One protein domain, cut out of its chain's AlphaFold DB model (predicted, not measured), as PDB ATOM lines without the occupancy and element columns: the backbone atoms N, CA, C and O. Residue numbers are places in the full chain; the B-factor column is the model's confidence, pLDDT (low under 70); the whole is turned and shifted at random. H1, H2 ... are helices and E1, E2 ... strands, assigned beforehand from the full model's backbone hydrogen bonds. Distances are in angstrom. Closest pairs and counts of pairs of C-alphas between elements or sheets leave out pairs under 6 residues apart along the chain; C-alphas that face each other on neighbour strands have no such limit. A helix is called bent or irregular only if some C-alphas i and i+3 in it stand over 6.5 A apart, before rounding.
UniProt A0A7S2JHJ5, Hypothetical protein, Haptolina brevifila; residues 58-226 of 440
ATOM      1  N   ARG A  58     121.780 159.361 110.744       52.03
ATOM      2  CA  ARG A  58     122.989 159.443 109.923       52.03
ATOM      3  C   ARG A  58     123.750 158.135 110.073       52.03
ATOM      4  O   ARG A  58     124.348 157.873 111.113       52.03
ATOM      5  N   THR A  59     123.717 157.305 109.036       52.22
ATOM      6  CA  THR A  59     124.568 156.120 108.970       52.22
ATOM      7  C   THR A  59     126.026 156.562 108.858       52.22
ATOM      8  O   THR A  59     126.393 157.350 107.989       52.22
ATOM      9  N   SER A  60     126.845 156.076 109.790       51.66
ATOM     10  CA  SER A  60     128.301 156.244 109.792       51.66
ATOM     11  C   SER A  60     128.866 155.770 108.443       51.66
ATOM     12  O   SER A  60     128.566 154.642 108.042       51.66
ATOM     13  N   PRO A  61     129.625 156.605 107.709       53.88
ATOM     14  CA  PRO A  61     130.215 156.209 106.432       53.88
ATOM     15  C   PRO A  61     131.353 155.205 106.641       53.88
ATOM     16  O   PRO A  61     131.602 154.373 105.771       53.88
ATOM     17  N   ILE A  62     132.005 155.231 107.808       57.62
ATOM     18  CA  ILE A  62     132.883 154.148 108.241       57.62
ATOM     19  C   ILE A  62     131.996 152.919 108.416       57.62
ATOM     20  O   ILE A  62     131.186 152.845 109.347       57.62
ATOM     21  N   GLY A  63     132.129 151.963 107.488       48.97
ATOM     22  CA  GLY A  63     131.538 150.641 107.648       48.97
ATOM     23  C   GLY A  63     131.863 150.111 109.043       48.97
ATOM     24  O   GLY A  63     132.815 150.546 109.681       48.97
ATOM     25  N   THR A  64     131.070 149.197 109.573       47.78
ATOM     26  CA  THR A  64     131.367 148.559 110.860       47.78
ATOM     27  C   THR A  64     132.165 147.266 110.647       47.78
ATOM     28  O   THR A  64     131.566 146.199 110.755       47.78
ATOM     29  N   PRO A  65     133.485 147.263 110.353       45.91
ATOM     30  CA  PRO A  65     134.320 146.157 110.797       45.91
ATOM     31  C   PRO A  65     134.703 146.335 112.277       45.91
ATOM     32  O   PRO A  65     135.180 145.396 112.902       45.91
ATOM     33  N   PHE A  66     134.472 147.523 112.847       50.81
ATOM     34  CA  PHE A  66     134.689 147.826 114.254       50.81
ATOM     35  C   PHE A  66     133.340 147.756 114.976       50.81
ATOM     36  O   PHE A  66     132.393 148.413 114.516       50.81
ATOM     37  N   PRO A  67     133.201 146.953 116.047       46.88
ATOM     38  CA  PRO A  67     132.005 147.009 116.875       46.88
ATOM     39  C   PRO A  67     131.772 148.462 117.302       46.88
ATOM     40  O   PRO A  67     132.726 149.212 117.510       46.88
ATOM     41  N   VAL A  68     130.505 148.877 117.407       48.47
ATOM     42  CA  VAL A  68     130.188 150.022 118.267       48.47
ATOM     43  C   VAL A  68     130.711 149.586 119.628       48.47
ATOM     44  O   VAL A  68     130.245 148.567 120.141       48.47
ATOM     45  N   GLY A  69     131.791 150.221 120.087       46.59
ATOM     46  CA  GLY A  69     132.473 149.809 121.301       46.59
ATOM     47  C   GLY A  69     131.510 149.805 122.490       46.59
ATOM     48  O   GLY A  69     130.409 150.362 122.391       46.59
ATOM     49  N   PRO A  70     131.887 149.162 123.606       49.19
ATOM     50  CA  PRO A  70     131.166 149.331 124.868       49.19
ATOM     51  C   PRO A  70     131.003 150.825 125.201       49.19
ATOM     52  O   PRO A  70     131.639 151.673 124.569       49.19
ATOM     53  N   ASP A  71     130.173 151.161 126.194       58.31
ATOM     54  CA  ASP A  71     130.156 152.524 126.738       58.31
ATOM     55  C   ASP A  71     131.615 152.955 126.963       58.31
ATOM     56  O   ASP A  71     132.373 152.232 127.616       58.31
ATOM     57  N   GLY A  72     132.036 154.045 126.307       60.34
ATOM     58  CA  GLY A  72     133.418 154.528 126.363       60.34
ATOM     59  C   GLY A  72     133.883 154.751 127.804       60.34
ATOM     60  O   GLY A  72     133.074 154.650 128.727       60.34
ATOM     61  N   PRO A  73     135.162 155.095 128.034       64.00
ATOM     62  CA  PRO A  73     135.685 155.260 129.386       64.00
ATOM     63  C   PRO A  73     134.740 156.132 130.220       64.00
ATOM     64  O   PRO A  73     134.453 157.274 129.867       64.00
ATOM     65  N   THR A  74     134.227 155.587 131.323       69.00
ATOM     66  CA  THR A  74     133.358 156.311 132.258       69.00
ATOM     67  C   THR A  74     134.218 156.899 133.364       69.00
ATOM     68  O   THR A  74     134.063 156.556 134.539       69.00
ATOM     69  N   TRP A  75     135.194 157.739 133.002       80.88
ATOM     70  CA  TRP A  75     136.084 158.317 134.002       80.88
ATOM     71  C   TRP A  75     135.275 159.170 134.982       80.88
ATOM     72  O   TRP A  75     134.687 160.182 134.596       80.88
ATOM     73  N   SER A  76     135.261 158.752 136.247       83.69
ATOM     74  CA  SER A  76     134.576 159.431 137.352       83.69
ATOM     75  C   SER A  76     135.525 159.836 138.486       83.69
ATOM     76  O   SER A  76     135.068 160.286 139.535       83.69
ATOM     77  N   GLY A  77     136.832 159.624 138.309       87.50
ATOM     78  CA  GLY A  77     137.855 159.951 139.299       87.50
ATOM     79  C   GLY A  77     138.331 161.410 139.229       87.50
ATOM     80  O   GLY A  77     137.681 162.261 138.612       87.50
ATOM     81  N   PRO A  78     139.486 161.722 139.849       92.06
ATOM     82  CA  PRO A  78     140.069 163.061 139.834       92.06
ATOM     83  C   PRO A  78     140.241 163.643 138.424       92.06
ATOM     84  O   PRO A  78     140.601 162.965 137.465       92.06
ATOM     85  N   THR A  79     140.001 164.938 138.280       94.00
ATOM     86  CA  THR A  79     140.127 165.640 136.994       94.00
ATOM     87  C   THR A  79     141.483 166.327 136.873       94.00
ATOM     88  O   THR A  79     142.216 166.429 137.852       94.00
ATOM     89  N   GLY A  80     141.828 166.863 135.700       93.88
ATOM     90  CA  GLY A  80     143.101 167.565 135.513       93.88
ATOM     91  C   GLY A  80     143.286 168.754 136.451       93.88
ATOM     92  O   GLY A  80     144.398 169.025 136.893       93.88
ATOM     93  N   THR A  81     142.196 169.428 136.804       95.75
ATOM     94  CA  THR A  81     142.182 170.508 137.795       95.75
ATOM     95  C   THR A  81     142.370 169.992 139.223       95.75
ATOM     96  O   THR A  81     142.986 170.683 140.026       95.75
ATOM     97  N   SER A  82     141.939 168.764 139.534       96.06
ATOM     98  CA  SER A  82     142.123 168.136 140.855       96.06
ATOM     99  C   SER A  82     143.594 167.896 141.214       96.06
ATOM    100  O   SER A  82     143.911 167.725 142.385       96.06
ATOM    101  N   PHE A  83     144.488 167.882 140.221       96.06
ATOM    102  CA  PHE A  83     145.927 167.704 140.418       96.06
ATOM    103  C   PHE A  83     146.712 169.020 140.479       96.06
ATOM    104  O   PHE A  83     147.939 168.980 140.565       96.06
ATOM    105  N   LEU A  84     146.040 170.172 140.389       97.50
ATOM    106  CA  LEU A  84     146.691 171.474 140.484       97.50
ATOM    107  C   LEU A  84     146.780 171.940 141.945       97.50
ATOM    108  O   LEU A  84     145.798 171.808 142.678       97.50
ATOM    109  N   PRO A  85     147.897 172.567 142.348       97.56
ATOM    110  CA  PRO A  85     147.966 173.331 143.590       97.56
ATOM    111  C   PRO A  85     146.906 174.443 143.656       97.56
ATOM    112  O   PRO A  85     146.512 174.997 142.624       97.56
ATOM    113  N   GLU A  86     146.464 174.809 144.861       97.12
ATOM    114  CA  GLU A  86     145.393 175.802 145.068       97.12
ATOM    115  C   GLU A  86     145.713 177.171 144.447       97.12
ATOM    116  O   GLU A  86     144.878 177.775 143.768       97.12
ATOM    117  N   ASP A  87     146.949 177.643 144.609       97.25
ATOM    118  CA  ASP A  87     147.432 178.886 144.003       97.25
ATOM    119  C   ASP A  87     147.417 178.804 142.464       97.25
ATOM    120  O   ASP A  87     147.100 179.772 141.769       97.25
ATOM    121  N   THR A  88     147.681 177.621 141.911       97.56
ATOM    122  CA  THR A  88     147.645 177.367 140.469       97.56
ATOM    123  C   THR A  88     146.223 177.336 139.932       97.56
ATOM    124  O   THR A  88     145.974 177.867 138.846       97.56
ATOM    125  N   VAL A  89     145.263 176.807 140.696       97.38
ATOM    126  CA  VAL A  89     143.830 176.921 140.381       97.38
ATOM    127  C   VAL A  89     143.402 178.391 140.362       97.38
ATOM    128  O   VAL A  89     142.704 178.816 139.433       97.38
ATOM    129  N   ALA A  90     143.869 179.201 141.318       97.19
ATOM    130  CA  ALA A  90     143.600 180.639 141.338       97.19
ATOM    131  C   ALA A  90     144.195 181.351 140.106       97.19
ATOM    132  O   ALA A  90     143.487 182.099 139.419       97.19
ATOM    133  N   ARG A  91     145.456 181.060 139.747       97.06
ATOM    134  CA  ARG A  91     146.103 181.599 138.533       97.06
ATOM    135  C   ARG A  91     145.399 181.163 137.247       97.06
ATOM    136  O   ARG A  91     145.237 181.977 136.341       97.06
ATOM    137  N   ALA A  92     144.946 179.913 137.155       96.31
ATOM    138  CA  ALA A  92     144.180 179.418 136.012       96.31
ATOM    139  C   ALA A  92     142.815 180.121 135.893       96.31
ATOM    140  O   ALA A  92     142.424 180.548 134.806       96.31
ATOM    141  N   SER A  93     142.122 180.327 137.014       96.62
ATOM    142  CA  SER A  93     140.829 181.028 137.058       96.62
ATOM    143  C   SER A  93     140.945 182.494 136.613       96.62
ATOM    144  O   SER A  93     140.078 183.013 135.903       96.62
ATOM    145  N   ALA A  94     142.054 183.151 136.962       96.62
ATOM    146  CA  ALA A  94     142.389 184.504 136.518       96.62
ATOM    147  C   ALA A  94     143.057 184.562 135.126       96.62
ATOM    148  O   ALA A  94     143.281 185.651 134.596       96.62
ATOM    149  N   GLY A  95     143.371 183.410 134.528       95.56
ATOM    150  CA  GLY A  95     144.202 183.290 133.335       95.56
ATOM    151  C   GLY A  95     143.516 183.671 132.021       95.56
ATOM    152  O   GLY A  95     142.441 184.275 131.962       95.56
ATOM    153  N   ASN A  96     144.156 183.300 130.912       96.25
ATOM    154  CA  ASN A  96     143.617 183.546 129.572       96.25
ATOM    155  C   ASN A  96     142.292 182.793 129.304       96.25
ATOM    156  O   ASN A  96     141.946 181.858 130.026       96.25
ATOM    157  N   PRO A  97     141.556 183.124 128.222       95.25
ATOM    158  CA  PRO A  97     140.269 182.488 127.923       95.25
ATOM    159  C   PRO A  97     140.286 180.953 127.836       95.25
ATOM    160  O   PRO A  97     139.267 180.327 128.106       95.25
ATOM    161  N   ILE A  98     141.416 180.332 127.476       95.12
ATOM    162  CA  ILE A  98     141.528 178.864 127.447       95.12
ATOM    163  C   ILE A  98     141.652 178.294 128.861       95.12
ATOM    164  O   ILE A  98     141.070 177.251 129.131       95.12
ATOM    165  N   GLU A  99     142.356 178.972 129.769       96.75
ATOM    166  CA  GLU A  99     142.428 178.568 131.181       96.75
ATOM    167  C   GLU A  99     141.048 178.629 131.827       96.75
ATOM    168  O   GLU A  99     140.592 177.641 132.395       96.75
ATOM    169  N   LYS A 100     140.317 179.728 131.611       94.56
ATOM    170  CA  LYS A 100     138.928 179.861 132.071       94.56
ATOM    171  C   LYS A 100     138.025 178.760 131.514       94.56
ATOM    172  O   LYS A 100     137.189 178.237 132.240       94.56
ATOM    173  N   ALA A 101     138.218 178.365 130.251       92.94
ATOM    174  CA  ALA A 101     137.479 177.252 129.654       92.94
ATOM    175  C   ALA A 101     137.822 175.893 130.293       92.94
ATOM    176  O   ALA A 101     136.918 175.079 130.458       92.94
ATOM    177  N   LYS A 102     139.091 175.658 130.666       94.69
ATOM    178  CA  LYS A 102     139.511 174.452 131.400       94.69
ATOM    179  C   LYS A 102     138.914 174.403 132.809       94.69
ATOM    180  O   LYS A 102     138.510 173.334 133.237       94.69
ATOM    181  N   ILE A 103     138.834 175.540 133.504       94.88
ATOM    182  CA  ILE A 103     138.241 175.613 134.849       94.88
ATOM    183  C   ILE A 103     136.718 175.457 134.803       94.88
ATOM    184  O   ILE A 103     136.151 174.753 135.630       94.88
ATOM    185  N   ALA A 104     136.047 176.076 133.825       93.56
ATOM    186  CA  ALA A 104     134.590 176.004 133.706       93.56
ATOM    187  C   ALA A 104     134.081 174.576 133.446       93.56
ATOM    188  O   ALA A 104     133.036 174.190 133.964       93.56
ATOM    189  N   LYS A 105     134.811 173.791 132.644       94.50
ATOM    190  CA  LYS A 105     134.566 172.359 132.454       94.50
ATOM    191  C   LYS A 105     135.900 171.675 132.181       94.50
ATOM    192  O   LYS A 105     136.549 171.985 131.183       94.50
ATOM    193  N   ASP A 106     136.307 170.761 133.061       94.12
ATOM    194  CA  ASP A 106     137.641 170.162 132.994       94.12
ATOM    195  C   ASP A 106     137.870 169.426 131.670       94.12
ATOM    196  O   ASP A 106     136.985 168.746 131.144       94.12
ATOM    197  N   ALA A 107     139.074 169.550 131.120       91.81
ATOM    198  CA  ALA A 107     139.407 168.947 129.839       91.81
ATOM    199  C   ALA A 107     139.369 167.408 129.859       91.81
ATOM    200  O   ALA A 107     139.087 166.809 128.825       91.81
ATOM    201  N   SER A 108     139.577 166.777 131.019       92.19
ATOM    202  CA  SER A 108     139.509 165.315 131.188       92.19
ATOM    203  C   SER A 108     138.105 164.771 130.931       92.19
ATOM    204  O   SER A 108     137.956 163.644 130.481       92.19
ATOM    205  N   THR A 109     137.064 165.591 131.125       91.94
ATOM    206  CA  THR A 109     135.678 165.202 130.796       91.94
ATOM    207  C   THR A 109     135.490 164.909 129.307       91.94
ATOM    208  O   THR A 109     134.571 164.186 128.936       91.94
ATOM    209  N   ALA A 110     136.380 165.419 128.442       93.50
ATOM    210  CA  ALA A 110     136.338 165.145 127.011       93.50
ATOM    211  C   ALA A 110     136.539 163.659 126.680       93.50
ATOM    212  O   ALA A 110     136.111 163.246 125.604       93.50
ATOM    213  N   PHE A 111     137.161 162.877 127.573       92.62
ATOM    214  CA  PHE A 111     137.323 161.432 127.402       92.62
ATOM    215  C   PHE A 111     135.969 160.722 127.335       92.62
ATOM    216  O   PHE A 111     135.789 159.871 126.473       92.62
ATOM    217  N   ASN A 112     135.001 161.157 128.147       91.19
ATOM    218  CA  ASN A 112     133.646 160.608 128.158       91.19
ATOM    219  C   ASN A 112     132.772 161.334 127.121       91.19
ATOM    220  O   ASN A 112     132.101 160.705 126.304       91.19
ATOM    221  N   SER A 113     132.831 162.675 127.091       92.62
ATOM    222  CA  SER A 113     131.934 163.486 126.254       92.62
ATOM    223  C   SER A 113     132.042 163.174 124.763       92.62
ATOM    224  O   SER A 113     131.059 163.333 124.046       92.62
ATOM    225  N   ILE A 114     133.198 162.724 124.261       94.31
ATOM    226  CA  ILE A 114     133.301 162.353 122.845       94.31
ATOM    227  C   ILE A 114     132.415 161.155 122.481       94.31
ATOM    228  O   ILE A 114     131.799 161.173 121.416       94.31
ATOM    229  N   TYR A 115     132.289 160.168 123.367       92.88
ATOM    230  CA  TYR A 115     131.419 159.009 123.159       92.88
ATOM    231  C   TYR A 115     129.948 159.415 123.251       92.88
ATOM    232  O   TYR A 115     129.155 159.054 122.382       92.88
ATOM    233  N   GLU A 116     129.599 160.246 124.237       92.69
ATOM    234  CA  GLU A 116     128.249 160.802 124.394       92.69
ATOM    235  C   GLU A 116     127.819 161.584 123.145       92.69
ATOM    236  O   GLU A 116     126.744 161.345 122.589       92.69
ATOM    237  N   PHE A 117     128.680 162.481 122.651       94.31
ATOM    238  CA  PHE A 117     128.404 163.262 121.449       94.31
ATOM    239  C   PHE A 117     128.298 162.380 120.208       94.31
ATOM    240  O   PHE A 117     127.381 162.559 119.406       94.31
ATOM    241  N   ALA A 118     129.211 161.423 120.033       93.06
ATOM    242  CA  ALA A 118     129.179 160.534 118.882       93.06
ATOM    243  C   ALA A 118     127.885 159.703 118.857       93.06
ATOM    244  O   ALA A 118     127.208 159.642 117.827       93.06
ATOM    245  N   ALA A 119     127.493 159.131 120.000       90.94
ATOM    246  CA  ALA A 119     126.269 158.351 120.146       90.94
ATOM    247  C   ALA A 119     125.007 159.182 119.873       90.94
ATOM    248  O   ALA A 119     124.146 158.756 119.102       90.94
ATOM    249  N   ALA A 120     124.914 160.385 120.441       91.50
ATOM    250  CA  ALA A 120     123.762 161.259 120.254       91.50
ATOM    251  C   ALA A 120     123.628 161.763 118.801       91.50
ATOM    252  O   ALA A 120     122.514 161.815 118.270       91.50
ATOM    253  N   VAL A 121     124.739 162.044 118.103       92.88
ATOM    254  CA  VAL A 121     124.691 162.383 116.666       92.88
ATOM    255  C   VAL A 121     124.222 161.190 115.828       92.88
ATOM    256  O   VAL A 121     123.398 161.367 114.930       92.88
ATOM    257  N   ARG A 122     124.679 159.963 116.124       90.25
ATOM    258  CA  ARG A 122     124.185 158.748 115.440       90.25
ATOM    259  C   ARG A 122     122.696 158.511 115.679       90.25
ATOM    260  O   ARG A 122     121.984 158.151 114.744       90.25
ATOM    261  N   ALA A 123     122.232 158.728 116.908       89.25
ATOM    262  CA  ALA A 123     120.827 158.602 117.284       89.25
ATOM    263  C   ALA A 123     119.939 159.706 116.676       89.25
ATOM    264  O   ALA A 123     118.714 159.608 116.733       89.25
ATOM    265  N   GLY A 124     120.533 160.758 116.100       90.81
ATOM    266  CA  GLY A 124     119.814 161.908 115.556       90.81
ATOM    267  C   GLY A 124     119.186 162.797 116.634       90.81
ATOM    268  O   GLY A 124     118.306 163.594 116.315       90.81
ATOM    269  N   THR A 125     119.605 162.662 117.898       93.44
ATOM    270  CA  THR A 125     119.130 163.497 119.016       93.44
ATOM    271  C   THR A 125     119.901 164.810 119.134       93.44
ATOM    272  O   THR A 125     119.416 165.736 119.777       93.44
ATOM    273  N   MET A 126     121.067 164.909 118.489       93.06
ATOM    274  CA  MET A 126     121.831 166.149 118.334       93.06
ATOM    275  C   MET A 126     122.514 166.221 116.959       93.06
ATOM    276  O   MET A 126     122.823 165.199 116.349       93.06
ATOM    277  N   ASP A 127     122.806 167.425 116.479       93.94
ATOM    278  CA  ASP A 127     123.759 167.682 115.395       93.94
ATOM    279  C   ASP A 127     125.086 168.193 115.986       93.94
ATOM    280  O   ASP A 127     125.155 168.694 117.108       93.94
ATOM    281  N   TRP A 128     126.176 168.115 115.219       93.12
ATOM    282  CA  TRP A 128     127.474 168.639 115.664       93.12
ATOM    283  C   TRP A 128     127.425 170.139 116.003       93.12
ATOM    284  O   TRP A 128     128.258 170.618 116.771       93.12
ATOM    285  N   LYS A 129     126.467 170.888 115.441       95.00
ATOM    286  CA  LYS A 129     126.242 172.311 115.742       95.00
ATOM    287  C   LYS A 129     125.718 172.566 117.152       95.00
ATOM    288  O   LYS A 129     125.888 173.681 117.641       95.00
ATOM    289  N   ASP A 130     125.108 171.563 117.775       95.56
ATOM    290  CA  ASP A 130     124.544 171.669 119.122       95.56
ATOM    291  C   ASP A 130     125.628 171.521 120.200       95.56
ATOM    292  O   ASP A 130     125.432 171.910 121.349       95.56
ATOM    293  N   VAL A 131     126.809 171.010 119.827       94.69
ATOM    294  CA  VAL A 131     127.976 170.949 120.709       94.69
ATOM    295  C   VAL A 131     128.440 172.363 121.051       94.69
ATOM    296  O   VAL A 131     128.710 173.190 120.172       94.69
ATOM    297  N   GLU A 132     128.619 172.629 122.343       94.75
ATOM    298  CA  GLU A 132     129.090 173.924 122.817       94.75
ATOM    299  C   GLU A 132     130.408 174.341 122.150       94.75
ATOM    300  O   GLU A 132     131.332 173.550 121.947       94.75
ATOM    301  N   LYS A 133     130.565 175.639 121.872       92.38
ATOM    302  CA  LYS A 133     131.782 176.156 121.219       92.38
ATOM    303  C   LYS A 133     133.060 175.843 122.003       92.38
ATOM    304  O   LYS A 133     134.111 175.669 121.381       92.38
ATOM    305  N   ALA A 134     132.981 175.796 123.335       91.25
ATOM    306  CA  ALA A 134     134.102 175.451 124.204       91.25
ATOM    307  C   ALA A 134     134.490 173.966 124.077       91.25
ATOM    308  O   ALA A 134     135.680 173.657 124.013       91.25
ATOM    309  N   ASP A 135     133.520 173.056 123.955       94.06
ATOM    310  CA  ASP A 135     133.772 171.657 123.584       94.06
ATOM    311  C   ASP A 135     134.454 171.583 122.219       94.06
ATOM    312  O   ASP A 135     135.608 171.166 122.087       94.06
ATOM    313  N   MET A 136     133.737 172.086 121.214       93.81
ATOM    314  CA  MET A 136     134.044 171.929 119.800       93.81
ATOM    315  C   MET A 136     135.429 172.474 119.430       93.81
ATOM    316  O   MET A 136     136.188 171.853 118.684       93.81
ATOM    317  N   ASN A 137     135.780 173.651 119.956       90.94
ATOM    318  CA  ASN A 137     136.990 174.365 119.550       90.94
ATOM    319  C   ASN A 137     138.133 174.288 120.571       90.94
ATOM    320  O   ASN A 137     139.251 174.711 120.247       90.94
ATOM    321  N   THR A 138     137.896 173.734 121.764       93.12
ATOM    322  CA  THR A 138     138.905 173.644 122.828       93.12
ATOM    323  C   THR A 138     139.015 172.228 123.378       93.12
ATOM    324  O   THR A 138     140.060 171.614 123.166       93.12
ATOM    325  N   ARG A 139     137.988 171.694 124.049       94.75
ATOM    326  CA  ARG A 139     138.123 170.446 124.826       94.75
ATOM    327  C   ARG A 139     138.269 169.196 123.971       94.75
ATOM    328  O   ARG A 139     139.113 168.369 124.292       94.75
ATOM    329  N   LEU A 140     137.609 169.113 122.815       96.62
ATOM    330  CA  LEU A 140     137.785 167.980 121.895       96.62
ATOM    331  C   LEU A 140     139.238 167.799 121.405       96.62
ATOM    332  O   LEU A 140     139.635 166.710 120.995       96.62
ATOM    333  N   LYS A 141     140.094 168.820 121.544       97.62
ATOM    334  CA  LYS A 141     141.532 168.699 121.259       97.62
ATOM    335  C   LYS A 141     142.265 167.776 122.241       97.62
ATOM    336  O   LYS A 141     143.336 167.283 121.886       97.62
ATOM    337  N   TRP A 142     141.721 167.521 123.435       97.06
ATOM    338  CA  TRP A 142     142.264 166.532 124.375       97.06
ATOM    339  C   TRP A 142     142.038 165.095 123.924       97.06
ATOM    340  O   TRP A 142     142.849 164.249 124.270       97.06
ATOM    341  N   VAL A 143     141.037 164.830 123.083       96.88
ATOM    342  CA  VAL A 143     140.839 163.525 122.422       96.88
ATOM    343  C   VAL A 143     141.365 163.517 120.981       96.88
ATOM    344  O   VAL A 143     141.022 162.671 120.160       96.88
ATOM    345  N   GLY A 144     142.205 164.503 120.654       97.44
ATOM    346  CA  GLY A 144     142.882 164.627 119.368       97.44
ATOM    347  C   GLY A 144     142.041 165.200 118.233       97.44
ATOM    348  O   GLY A 144     142.573 165.368 117.136       97.44
ATOM    349  N   LEU A 145     140.784 165.573 118.477       97.94
ATOM    350  CA  LEU A 145     139.896 166.163 117.479       97.94
ATOM    351  C   LEU A 145     140.079 167.678 117.377       97.94
ATOM    352  O   LEU A 145     139.925 168.441 118.330       97.94
ATOM    353  N   VAL A 146     140.378 168.141 116.167       97.62
ATOM    354  CA  VAL A 146     140.537 169.557 115.839       97.62
ATOM    355  C   VAL A 146     139.512 169.935 114.780       97.62
ATOM    356  O   VAL A 146     139.694 169.634 113.597       97.62
ATOM    357  N   HIS A 147     138.454 170.630 115.201       97.25
ATOM    358  CA  HIS A 147     137.404 171.104 114.304       97.25
ATOM    359  C   HIS A 147     137.966 172.037 113.219       97.25
ATOM    360  O   HIS A 147     138.774 172.936 113.484       97.25
ATOM    361  N   ARG A 148     137.546 171.816 111.970       95.25
ATOM    362  CA  ARG A 148     137.987 172.553 110.778       95.25
ATOM    363  C   ARG A 148     136.970 173.594 110.313       95.25
ATOM    364  O   ARG A 148     136.853 173.827 109.112       95.25
ATOM    365  N   ASP A 149     136.344 174.275 111.271       92.00
ATOM    366  CA  ASP A 149     135.265 175.264 111.118       92.00
ATOM    367  C   ASP A 149     135.312 176.080 109.814       92.00
ATOM    368  O   ASP A 149     134.406 176.026 108.998       92.00
ATOM    369  N   LYS A 150     136.424 176.778 109.551       91.75
ATOM    370  CA  LYS A 150     136.525 177.690 108.399       91.75
ATOM    371  C   LYS A 150     136.620 177.012 107.030       91.75
ATOM    372  O   LYS A 150     136.294 177.646 106.034       91.75
ATOM    373  N   ARG A 151     137.172 175.795 106.952       91.50
ATOM    374  CA  ARG A 151     137.483 175.133 105.667       91.50
ATOM    375  C   ARG A 151     136.487 174.026 105.349       91.50
ATOM    376  O   ARG A 151     136.079 173.894 104.206       91.50
ATOM    377  N   THR A 152     136.126 173.243 106.358       93.50
ATOM    378  CA  THR A 152     135.227 172.090 106.252       93.50
ATOM    379  C   THR A 152     134.403 172.009 107.548       93.50
ATOM    380  O   THR A 152     134.777 171.252 108.450       93.50
ATOM    381  N   PRO A 153     133.344 172.832 107.694       94.81
ATOM    382  CA  PRO A 153     132.498 172.846 108.890       94.81
ATOM    383  C   PRO A 153     131.939 171.457 109.221       94.81
ATOM    384  O   PRO A 153     131.550 170.717 108.317       94.81
ATOM    385  N   GLY A 154     131.911 171.097 110.507       94.31
ATOM    386  CA  GLY A 154     131.450 169.783 110.977       94.31
ATOM    387  C   GLY A 154     132.439 168.637 110.746       94.31
ATOM    388  O   GLY A 154     132.152 167.503 111.122       94.31
ATOM    389  N   ARG A 155     133.609 168.917 110.154       96.38
ATOM    390  CA  ARG A 155     134.689 167.942 109.955       96.38
ATOM    391  C   ARG A 155     135.872 168.230 110.863       96.38
ATOM    392  O   ARG A 155     136.197 169.385 111.164       96.38
ATOM    393  N   PHE A 156     136.576 167.172 111.230       97.81
ATOM    394  CA  PHE A 156     137.706 167.223 112.138       97.81
ATOM    395  C   PHE A 156     138.975 166.704 111.470       97.81
ATOM    396  O   PHE A 156     138.963 165.862 110.570       97.81
ATOM    397  N   MET A 157     140.103 167.242 111.923       98.00
ATOM    398  CA  MET A 157     141.362 166.516 111.869       98.00
ATOM    399  C   MET A 157     141.518 165.773 113.194       98.00
ATOM    400  O   MET A 157     141.423 166.415 114.238       98.00
ATOM    401  N   MET A 158     141.764 164.465 113.154       98.62
ATOM    402  CA  MET A 158     142.144 163.684 114.327       98.62
ATOM    403  C   MET A 158     143.656 163.470 114.321       98.62
ATOM    404  O   MET A 158     144.214 162.912 113.377       98.62
ATOM    405  N   ARG A 159     144.338 163.937 115.367       98.69
ATOM    406  CA  ARG A 159     145.772 163.710 115.554       98.69
ATOM    407  C   ARG A 159     145.995 162.549 116.510       98.69
ATOM    408  O   ARG A 159     145.458 162.554 117.616       98.69
ATOM    409  N   LEU A 160     146.840 161.616 116.091       98.00
ATOM    410  CA  LEU A 160     147.170 160.426 116.863       98.00
ATOM    411  C   LEU A 160     148.313 160.698 117.853       98.00
ATOM    412  O   LEU A 160     148.819 161.822 117.965       98.00
ATOM    413  N   ARG A 161     148.746 159.655 118.550       97.25
ATOM    414  CA  ARG A 161     150.062 159.547 119.170       97.25
ATOM    415  C   ARG A 161     150.767 158.329 118.603       97.25
ATOM    416  O   ARG A 161     150.176 157.257 118.508       97.25
ATOM    417  N   LEU A 162     152.019 158.530 118.234       97.25
ATOM    418  CA  LEU A 162     152.864 157.542 117.592       97.25
ATOM    419  C   LEU A 162     154.290 157.719 118.129       97.25
ATOM    420  O   LEU A 162     155.089 158.413 117.488       97.25
ATOM    421  N   PRO A 163     154.593 157.223 119.346       98.06
ATOM    422  CA  PRO A 163     155.927 157.366 119.922       98.06
ATOM    423  C   PRO A 163     156.975 156.816 118.949       98.06
ATOM    424  O   PRO A 163     156.749 155.806 118.283       98.06
ATOM    425  N   ASN A 164     158.082 157.545 118.795       98.50
ATOM    426  CA  ASN A 164     159.158 157.219 117.855       98.50
ATOM    427  C   ASN A 164     158.746 157.181 116.362       98.50
ATOM    428  O   ASN A 164     159.552 156.829 115.503       98.50
ATOM    429  N   GLY A 165     157.497 157.522 116.031       97.56
ATOM    430  CA  GLY A 165     156.944 157.386 114.684       97.56
ATOM    431  C   GLY A 165     156.786 155.947 114.197       97.56
ATOM    432  O   GLY A 165     156.623 155.736 112.996       97.56
ATOM    433  N   ILE A 166     156.825 154.967 115.103       95.75
ATOM    434  CA  ILE A 166     156.748 153.547 114.758       95.75
ATOM    435  C   ILE A 166     155.293 153.127 114.569       95.75
ATOM    436  O   ILE A 166     154.434 153.357 115.417       95.75
ATOM    437  N   THR A 167     155.019 152.483 113.442       95.00
ATOM    438  CA  THR A 167     153.719 151.897 113.115       95.00
ATOM    439  C   THR A 167     153.920 150.657 112.248       95.00
ATOM    440  O   THR A 167     155.041 150.345 111.853       95.00
ATOM    441  N   ASN A 168     152.845 149.933 111.950       94.25
ATOM    442  CA  ASN A 168     152.892 148.702 111.169       94.25
ATOM    443  C   ASN A 168     151.826 148.693 110.057       94.25
ATOM    444  O   ASN A 168     151.012 149.611 109.926       94.25
ATOM    445  N   ALA A 169     151.842 147.640 109.236       95.25
ATOM    446  CA  ALA A 169     150.925 147.501 108.109       95.25
ATOM    447  C   ALA A 169     149.447 147.393 108.529       95.25
ATOM    448  O   ALA A 169     148.581 147.836 107.780       95.25
ATOM    449  N   ASP A 170     149.145 146.811 109.692       92.44
ATOM    450  CA  ASP A 170     147.772 146.731 110.205       92.44
ATOM    451  C   ASP A 170     147.242 148.120 110.592       92.44
ATOM    452  O   ASP A 170     146.198 148.541 110.094       92.44
ATOM    453  N   SER A 171     148.012 148.883 111.370       94.12
ATOM    454  CA  SER A 171     147.663 150.256 111.746       94.12
ATOM    455  C   SER A 171     147.491 151.168 110.527       94.12
ATOM    456  O   SER A 171     146.558 151.963 110.487       94.12
ATOM    457  N   PHE A 172     148.330 151.036 109.492       94.94
ATOM    458  CA  PHE A 172     148.169 151.822 108.263       94.94
ATOM    459  C   PHE A 172     146.898 151.481 107.479       94.94
ATOM    460  O   PHE A 172     146.267 152.395 106.945       94.94
ATOM    461  N   ARG A 173     146.504 150.201 107.420       94.69
ATOM    462  CA  ARG A 173     145.210 149.810 106.834       94.69
ATOM    463  C   ARG A 173     144.065 150.416 107.631       94.69
ATOM    464  O   ARG A 173     143.214 151.068 107.046       94.69
ATOM    465  N   PHE A 174     144.127 150.322 108.958       94.94
ATOM    466  CA  PHE A 174     143.145 150.948 109.837       94.94
ATOM    467  C   PHE A 174     143.022 152.466 109.609       94.94
ATOM    468  O   PHE A 174     141.910 152.989 109.526       94.94
ATOM    469  N   TYR A 175     144.138 153.188 109.459       96.38
ATOM    470  CA  TYR A 175     144.099 154.623 109.157       96.38
ATOM    471  C   TYR A 175     143.428 154.915 107.812       96.38
ATOM    472  O   TYR A 175     142.672 155.881 107.719       96.38
ATOM    473  N   ALA A 176     143.705 154.102 106.787       95.00
ATOM    474  CA  ALA A 176     143.091 154.228 105.468       95.00
ATOM    475  C   ALA A 176     141.579 153.975 105.540       95.00
ATOM    476  O   ALA A 176     140.803 154.844 105.144       95.00
ATOM    477  N   ASP A 177     141.173 152.866 106.159       94.50
ATOM    478  CA  ASP A 177     139.770 152.483 106.353       94.50
ATOM    479  C   ASP A 177     138.991 153.541 107.162       94.50
ATOM    480  O   ASP A 177     137.790 153.727 106.970       94.50
ATOM    481  N   SER A 178     139.678 154.282 108.041       94.88
ATOM    482  CA  SER A 178     139.082 155.353 108.850       94.88
ATOM    483  C   SER A 178     138.769 156.630 108.064       94.88
ATOM    484  O   SER A 178     137.977 157.443 108.536       94.88
ATOM    485  N   VAL A 179     139.404 156.864 106.908       95.44
ATOM    486  CA  VAL A 179     139.234 158.117 106.143       95.44
ATOM    487  C   VAL A 179     138.700 157.924 104.730       95.44
ATOM    488  O   VAL A 179     138.068 158.840 104.206       95.44
ATOM    489  N   GLU A 180     138.913 156.755 104.119       94.56
ATOM    490  CA  GLU A 180     138.435 156.414 102.773       94.56
ATOM    491  C   GLU A 180     136.928 156.676 102.574       94.56
ATOM    492  O   GLU A 180     136.564 157.259 101.545       94.56
ATOM    493  N   PRO A 181     136.044 156.395 103.553       93.81
ATOM    494  CA  PRO A 181     134.615 156.665 103.408       93.81
ATOM    495  C   PRO A 181     134.237 158.140 103.238       93.81
ATOM    496  O   PRO A 181     133.140 158.449 102.775       93.81
ATOM    497  N   TYR A 182     135.128 159.068 103.591       93.88
ATOM    498  CA  TYR A 182     134.903 160.501 103.393       93.88
ATOM    499  C   TYR A 182     135.239 160.974 101.970       93.88
ATOM    500  O   TYR A 182     135.062 162.155 101.660       93.88
ATOM    501  N   GLY A 183     135.698 160.069 101.100       94.00
ATOM    502  CA  GLY A 183     136.071 160.356  99.719       94.00
ATOM    503  C   GLY A 183     137.391 161.120  99.596       94.00
ATOM    504  O   GLY A 183     137.921 161.667 100.563       94.00
ATOM    505  N   SER A 184     137.920 161.199  98.374       90.12
ATOM    506  CA  SER A 184     139.262 161.733  98.095       90.12
ATOM    507  C   SER A 184     139.457 163.219  98.416       90.12
ATOM    508  O   SER A 184     140.589 163.668  98.561       90.12
ATOM    509  N   GLU A 185     138.374 163.994  98.507       90.38
ATOM    510  CA  GLU A 185     138.431 165.439  98.776       90.38
ATOM    511  C   GLU A 185     138.563 165.767 100.272       90.38
ATOM    512  O   GLU A 185     139.144 166.790 100.642       90.38
ATOM    513  N   LEU A 186     138.010 164.921 101.150       93.12
ATOM    514  CA  LEU A 186     137.959 165.160 102.599       93.12
ATOM    515  C   LEU A 186     138.817 164.163 103.385       93.12
ATOM    516  O   LEU A 186     139.462 164.556 104.363       93.12
ATOM    517  N   GLY A 187     138.810 162.897 102.964       95.44
ATOM    518  CA  GLY A 187     139.540 161.790 103.565       95.44
ATOM    519  C   GLY A 187     141.004 161.793 103.151       95.44
ATOM    520  O   GLY A 187     141.353 161.361 102.057       95.44
ATOM    521  N   VAL A 188     141.872 162.296 104.030       95.38
ATOM    522  CA  VAL A 188     143.319 162.411 103.778       95.38
ATOM    523  C   VAL A 188     144.094 162.040 105.038       95.38
ATOM    524  O   VAL A 188     143.675 162.370 106.152       95.38
ATOM    525  N   ILE A 189     145.247 161.400 104.851       97.56
ATOM    526  CA  ILE A 189     146.218 161.094 105.904       97.56
ATOM    527  C   ILE A 189     147.470 161.938 105.672       97.56
ATOM    528  O   ILE A 189     148.030 161.909 104.579       97.56
ATOM    529  N   ASP A 190     147.935 162.651 106.699       97.88
ATOM    530  CA  ASP A 190     149.200 163.394 106.651       97.88
ATOM    531  C   ASP A 190     150.214 162.863 107.665       97.88
ATOM    532  O   ASP A 190     149.892 162.674 108.843       97.88
ATOM    533  N   ILE A 191     151.471 162.754 107.228       98.31
ATOM    534  CA  ILE A 191     152.632 162.639 108.116       98.31
ATOM    535  C   ILE A 191     153.013 164.043 108.595       98.31
ATOM    536  O   ILE A 191     153.048 165.008 107.832       98.31
ATOM    537  N   THR A 192     153.293 164.183 109.888       98.56
ATOM    538  CA  THR A 192     153.615 165.475 110.510       98.56
ATOM    539  C   THR A 192     155.104 165.626 110.801       98.56
ATOM    540  O   THR A 192     155.826 164.647 110.953       98.56
ATOM    541  N   THR A 193     155.545 166.865 111.033       98.19
ATOM    542  CA  THR A 193     156.919 167.201 111.459       98.19
ATOM    543  C   THR A 193     157.324 166.649 112.832       98.19
ATOM    544  O   THR A 193     158.447 166.863 113.272       98.19
ATOM    545  N   ARG A 194     156.423 165.949 113.532       98.44
ATOM    546  CA  ARG A 194     156.722 165.202 114.760       98.44
ATOM    547  C   ARG A 194     156.542 163.700 114.564       98.44
ATOM    548  O   ARG A 194     156.076 163.048 115.496       98.44
ATOM    549  N   GLN A 195     156.842 163.188 113.364       98.06
ATOM    550  CA  GLN A 195     156.768 161.760 113.003       98.06
ATOM    551  C   GLN A 195     155.459 161.104 113.469       98.06
ATOM    552  O   GLN A 195     155.437 160.077 114.128       98.06
ATOM    553  N   ASN A 196     154.344 161.773 113.197       98.50
ATOM    554  CA  ASN A 196     153.019 161.372 113.673       98.50
ATOM    555  C   ASN A 196     152.014 161.440 112.527       98.50
ATOM    556  O   ASN A 196     152.281 162.119 111.535       98.50
ATOM    557  N   ILE A 197     150.853 160.821 112.704       98.50
ATOM    558  CA  ILE A 197     149.776 160.729 111.722       98.50
ATOM    559  C   ILE A 197     148.615 161.667 112.086       98.50
ATOM    560  O   ILE A 197     148.262 161.857 113.256       98.50
ATOM    561  N   GLN A 198     148.023 162.288 111.064       98.56
ATOM    562  CA  GLN A 198     146.756 163.013 111.159       98.56
ATOM    563  C   GLN A 198     145.747 162.441 110.171       98.56
ATOM    564  O   GLN A 198     146.012 162.430 108.973       98.56
ATOM    565  N   LEU A 199     144.577 162.065 110.677       98.44
ATOM    566  CA  LEU A 199     143.416 161.684 109.881       98.44
ATOM    567  C   LEU A 199     142.563 162.930 109.617       98.44
ATOM    568  O   LEU A 199     142.391 163.767 110.509       98.44
ATOM    569  N   ARG A 200     142.034 163.093 108.406       97.62
ATOM    570  CA  ARG A 200     141.160 164.215 108.025       97.62
ATOM    571  C   ARG A 200     139.828 163.719 107.483       97.62
ATOM    572  O   ARG A 200     139.728 162.594 107.015       97.62
ATOM    573  N   GLY A 201     138.822 164.586 107.554       96.06
ATOM    574  CA  GLY A 201     137.470 164.292 107.070       96.06
ATOM    575  C   GLY A 201     136.560 163.667 108.126       96.06
ATOM    576  O   GLY A 201     135.357 163.586 107.887       96.06
ATOM    577  N   VAL A 202     137.122 163.332 109.295       96.75
ATOM    578  CA  VAL A 202     136.435 162.698 110.427       96.75
ATOM    579  C   VAL A 202     135.182 163.478 110.803       96.75
ATOM    580  O   VAL A 202     135.235 164.704 110.944       96.75
ATOM    581  N   GLU A 203     134.067 162.773 110.964       95.75
ATOM    582  CA  GLU A 203     132.827 163.320 111.513       95.75
ATOM    583  C   GLU A 203     132.693 162.987 112.999       95.75
ATOM    584  O   GLU A 203     133.291 162.034 113.497       95.75
ATOM    585  N   LEU A 204     131.905 163.781 113.728       95.38
ATOM    586  CA  LEU A 204     131.770 163.624 115.176       95.38
ATOM    587  C   LEU A 204     131.201 162.250 115.562       95.38
ATOM    588  O   LEU A 204     131.672 161.645 116.516       95.38
ATOM    589  N   GLN A 205     130.244 161.741 114.783       93.62
ATOM    590  CA  GLN A 205     129.594 160.445 115.000       93.62
ATOM    591  C   GLN A 205     130.488 159.215 114.794       93.62
ATOM    592  O   GLN A 205     130.052 158.101 115.081       93.62
ATOM    593  N   ASP A 206     131.690 159.406 114.256       93.88
ATOM    594  CA  ASP A 206     132.631 158.329 113.938       93.88
ATOM    595  C   ASP A 206     133.842 158.314 114.878       93.88
ATOM    596  O   ASP A 206     134.660 157.395 114.839       93.88
ATOM    597  N   ALA A 207     133.996 159.357 115.696       94.88
ATOM    598  CA  ALA A 207     135.208 159.591 116.460       94.88
ATOM    599  C   ALA A 207     135.500 158.501 117.495       94.88
ATOM    600  O   ALA A 207     136.648 158.079 117.608       94.88
ATOM    601  N   ASP A 208     134.483 158.055 118.228       92.31
ATOM    602  CA  ASP A 208     134.578 156.991 119.232       92.31
ATOM    603  C   ASP A 208     135.056 155.669 118.620       92.31
ATOM    604  O   ASP A 208     136.020 155.085 119.103       92.31
ATOM    605  N   LYS A 209     134.496 155.264 117.474       91.69
ATOM    606  CA  LYS A 209     134.933 154.054 116.758       91.69
ATOM    607  C   LYS A 209     136.406 154.111 116.355       91.69
ATOM    608  O   LYS A 209     137.111 153.105 116.431       91.69
ATOM    609  N   ILE A 210     136.879 155.279 115.904       95.62
ATOM    610  CA  ILE A 210     138.296 155.465 115.563       95.62
ATOM    611  C   ILE A 210     139.151 155.389 116.834       95.62
ATOM    612  O   ILE A 210     140.206 154.761 116.816       95.62
ATOM    613  N   ILE A 211     138.710 155.997 117.940       95.19
ATOM    614  CA  ILE A 211     139.412 155.942 119.230       95.19
ATOM    615  C   ILE A 211     139.544 154.490 119.713       95.19
ATOM    616  O   ILE A 211     140.662 154.057 119.994       95.19
ATOM    617  N   ASP A 212     138.459 153.717 119.712       92.00
ATOM    618  CA  ASP A 212     138.468 152.308 120.125       92.00
ATOM    619  C   ASP A 212     139.366 151.460 119.214       92.00
ATOM    620  O   ASP A 212     140.162 150.641 119.678       92.00
ATOM    621  N   GLY A 213     139.304 151.701 117.900       92.19
ATOM    622  CA  GLY A 213     140.163 151.035 116.923       92.19
ATOM    623  C   GLY A 213     141.655 151.337 117.107       92.19
ATOM    624  O   GLY A 213     142.487 150.465 116.831       92.19
ATOM    625  N   LEU A 214     142.002 152.533 117.601       94.00
ATOM    626  CA  LEU A 214     143.366 152.885 118.007       94.00
ATOM    627  C   LEU A 214     143.758 152.155 119.294       94.00
ATOM    628  O   LEU A 214     144.842 151.574 119.348       94.00
ATOM    629  N   HIS A 215     142.892 152.157 120.312       91.88
ATOM    630  CA  HIS A 215     143.170 151.527 121.610       91.88
ATOM    631  C   HIS A 215     143.391 150.020 121.465       91.88
ATOM    632  O   HIS A 215     144.358 149.495 122.016       91.88
ATOM    633  N   ALA A 216     142.599 149.348 120.624       89.75
ATOM    634  CA  ALA A 216     142.771 147.933 120.282       89.75
ATOM    635  C   ALA A 216     144.139 147.609 119.643       89.75
ATOM    636  O   ALA A 216     144.566 146.457 119.632       89.75
ATOM    637  N   ARG A 217     144.840 148.622 119.122       89.94
ATOM    638  CA  ARG A 217     146.185 148.530 118.525       89.94
ATOM    639  C   ARG A 217     147.277 149.096 119.436       89.94
ATOM    640  O   ARG A 217     148.383 149.367 118.974       89.94
ATOM    641  N   GLY A 218     146.962 149.341 120.709       88.31
ATOM    642  CA  GLY A 218     147.874 149.953 121.678       88.31
ATOM    643  C   GLY A 218     148.142 151.445 121.448       88.31
ATOM    644  O   GLY A 218     148.995 152.021 122.125       88.31
ATOM    645  N   GLN A 219     147.418 152.089 120.527       93.31
ATOM    646  CA  GLN A 219     147.561 153.501 120.164       93.31
ATOM    647  C   GLN A 219     146.458 154.367 120.787       93.31
ATOM    648  O   GLN A 219     145.493 153.877 121.359       93.31
ATOM    649  N   THR A 220     146.589 155.690 120.685       95.75
ATOM    650  CA  THR A 220     145.555 156.629 121.144       95.75
ATOM    651  C   THR A 220     145.651 157.963 120.410       95.75
ATOM    652  O   THR A 220     146.708 158.325 119.896       95.75
ATOM    653  N   SER A 221     144.559 158.724 120.373       97.56
ATOM    654  CA  SER A 221     144.540 160.131 119.951       97.56
ATOM    655  C   SER A 221     144.593 161.112 121.129       97.56
ATOM    656  O   SER A 221     144.707 162.325 120.925       97.56
ATOM    657  N   PHE A 222     144.510 160.612 122.365       96.75
ATOM    658  CA  PHE A 222     144.360 161.450 123.549       96.75
ATOM    659  C   PHE A 222     145.621 162.280 123.822       96.75
ATOM    660  O   PHE A 222     146.736 161.926 123.442       96.75
ATOM    661  N   HIS A 223     145.455 163.440 124.453       96.75
ATOM    662  CA  HIS A 223     146.513 164.403 124.769       96.75
ATOM    663  C   HIS A 223     147.329 164.907 123.558       96.75
ATOM    664  O   HIS A 223     148.441 165.406 123.718       96.75
ATOM    665  N   SER A 224     146.841 164.806 122.318       97.12
ATOM    666  CA  SER A 224     147.673 165.106 121.136       97.12
ATOM    667  C   SER A 224     147.667 166.586 120.697       97.12
ATOM    668  O   SER A 224     148.500 167.015 119.878       97.12
ATOM    669  N   ALA A 225     146.757 167.408 121.233       96.69
ATOM    670  CA  ALA A 225     146.588 168.802 120.829       96.69
ATOM    671  C   ALA A 225     146.327 169.773 121.996       96.69
ATOM    672  O   ALA A 225     146.220 169.403 123.155       96.69
ATOM    673  N   LEU A 226     146.311 171.068 121.664       96.44
ATOM    674  CA  LEU A 226     146.246 172.196 122.600       96.44
ATOM    675  C   LEU A 226     147.325 172.166 123.700       96.44
ATOM    676  O   LEU A 226     148.509 172.107 123.335       96.44
TER     677      LEU A 226
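What this domain is: This is residues 58 to 226 of the 440 residues of the protein "Hypothetical protein" of Haptolina brevifila (UniProt A0A7S2JHJ5). What does one see first? Helix H7 packs beside a small four-stranded sheet, H8 sits between H7 and H4, and H5 and H6 lie near the sheet's E1 edge. H1, H2 and H3 make a small head at one end of the longest axis, and the unnamed residues 58 to 79 run outside the body towards H1. What is it built of? The printed part has 169 residues, with named elements in the order H1 H2 H3 H4 H5 H6 E1 E2 H7 E3 E4 H8; the antiparallel sheet runs E1 E2 E4 E3, the class is mixed, and the whole is compact, with a radius of gyration of the C-alphas of 16.2 A and spans of 48 by 40 by 33 A.

How they stand to each other: How do the strands pair? E1, residues 145 to 147, and E2, residues 155 to 159, form a hairpin, with N 146 and O 157 2.8 A apart. E4, residues 197 to 203, is antiparallel to E2, with N 156 and O 202 2.8 A apart, and forms a hairpin with E3, residues 189 to 191, where N 198 and O 190 are 2.9 A apart. Which helices are on the sheet? H7, residues 169 to 186, is on it at a height of 4.1 A, only just above the sheet's level, and over none of the strands, but only just; its closest C-alphas to E4 are Leu 186 and Gly 201, 4.6 A. E2, H7 and E3 form a split strand-helix-strand unit, two strands running the same way with E4 between them, its crossover right-handed. H8, residues 204 to 215, and H5, residues 133 to 137, only graze the sheet, while H6, residues 139 to 143, is at the sheet's level, height 2.6 A. What lies farther out? H4, residues 107 to 123, touches H6, closest C-alphas Ala 107 and Arg 139, 5.4 A, and H8, Ala 118 and Gln 205, 3.9 A, at a steep tilt of 58 degrees, opposite ways. H2, residues 86 to 93, touches H3, residues 97 to 104, at Ala 92 and Glu 99, 5.2 A; H1, residues 80 to 83, is close to H4 but not clearly touching, Gly 80 and Ser 108, 6.1 A. Are the helix backbones complete? Every O i to N i+4 pair is within hydrogen-bond range in H2, H3 and H5, against 10 of 13 in H4, 7 of 14 in H7, 6 of 8 in H8 and 0 of 1 in H6, which has 2 of 2 O i to N i+3 pairs; H1 is too short.

Where its parts are: Where do the longer elements run? H4 is 24.7 A long, H7 22.6 A, H8 17.8 A and E4 17.1 A; H1 begins at C-alpha 80 (143.101, 167.565, 135.513) and H8 ends at C-alpha 215 (143.170, 151.527, 121.610). Are any irregular? H7 and H8 are, with C-alphas 181 and 184 8.7 A apart and C-alphas 205 and 208 7.4 A apart.

The domain as a whole: How large is it? The C-alphas farthest apart, Asp 87 and Ser 184, are 49.7 A apart, and the printed part has no cut. Are there long links or weak places? No link is long, and residues 58 to 74 have pLDDT under 70.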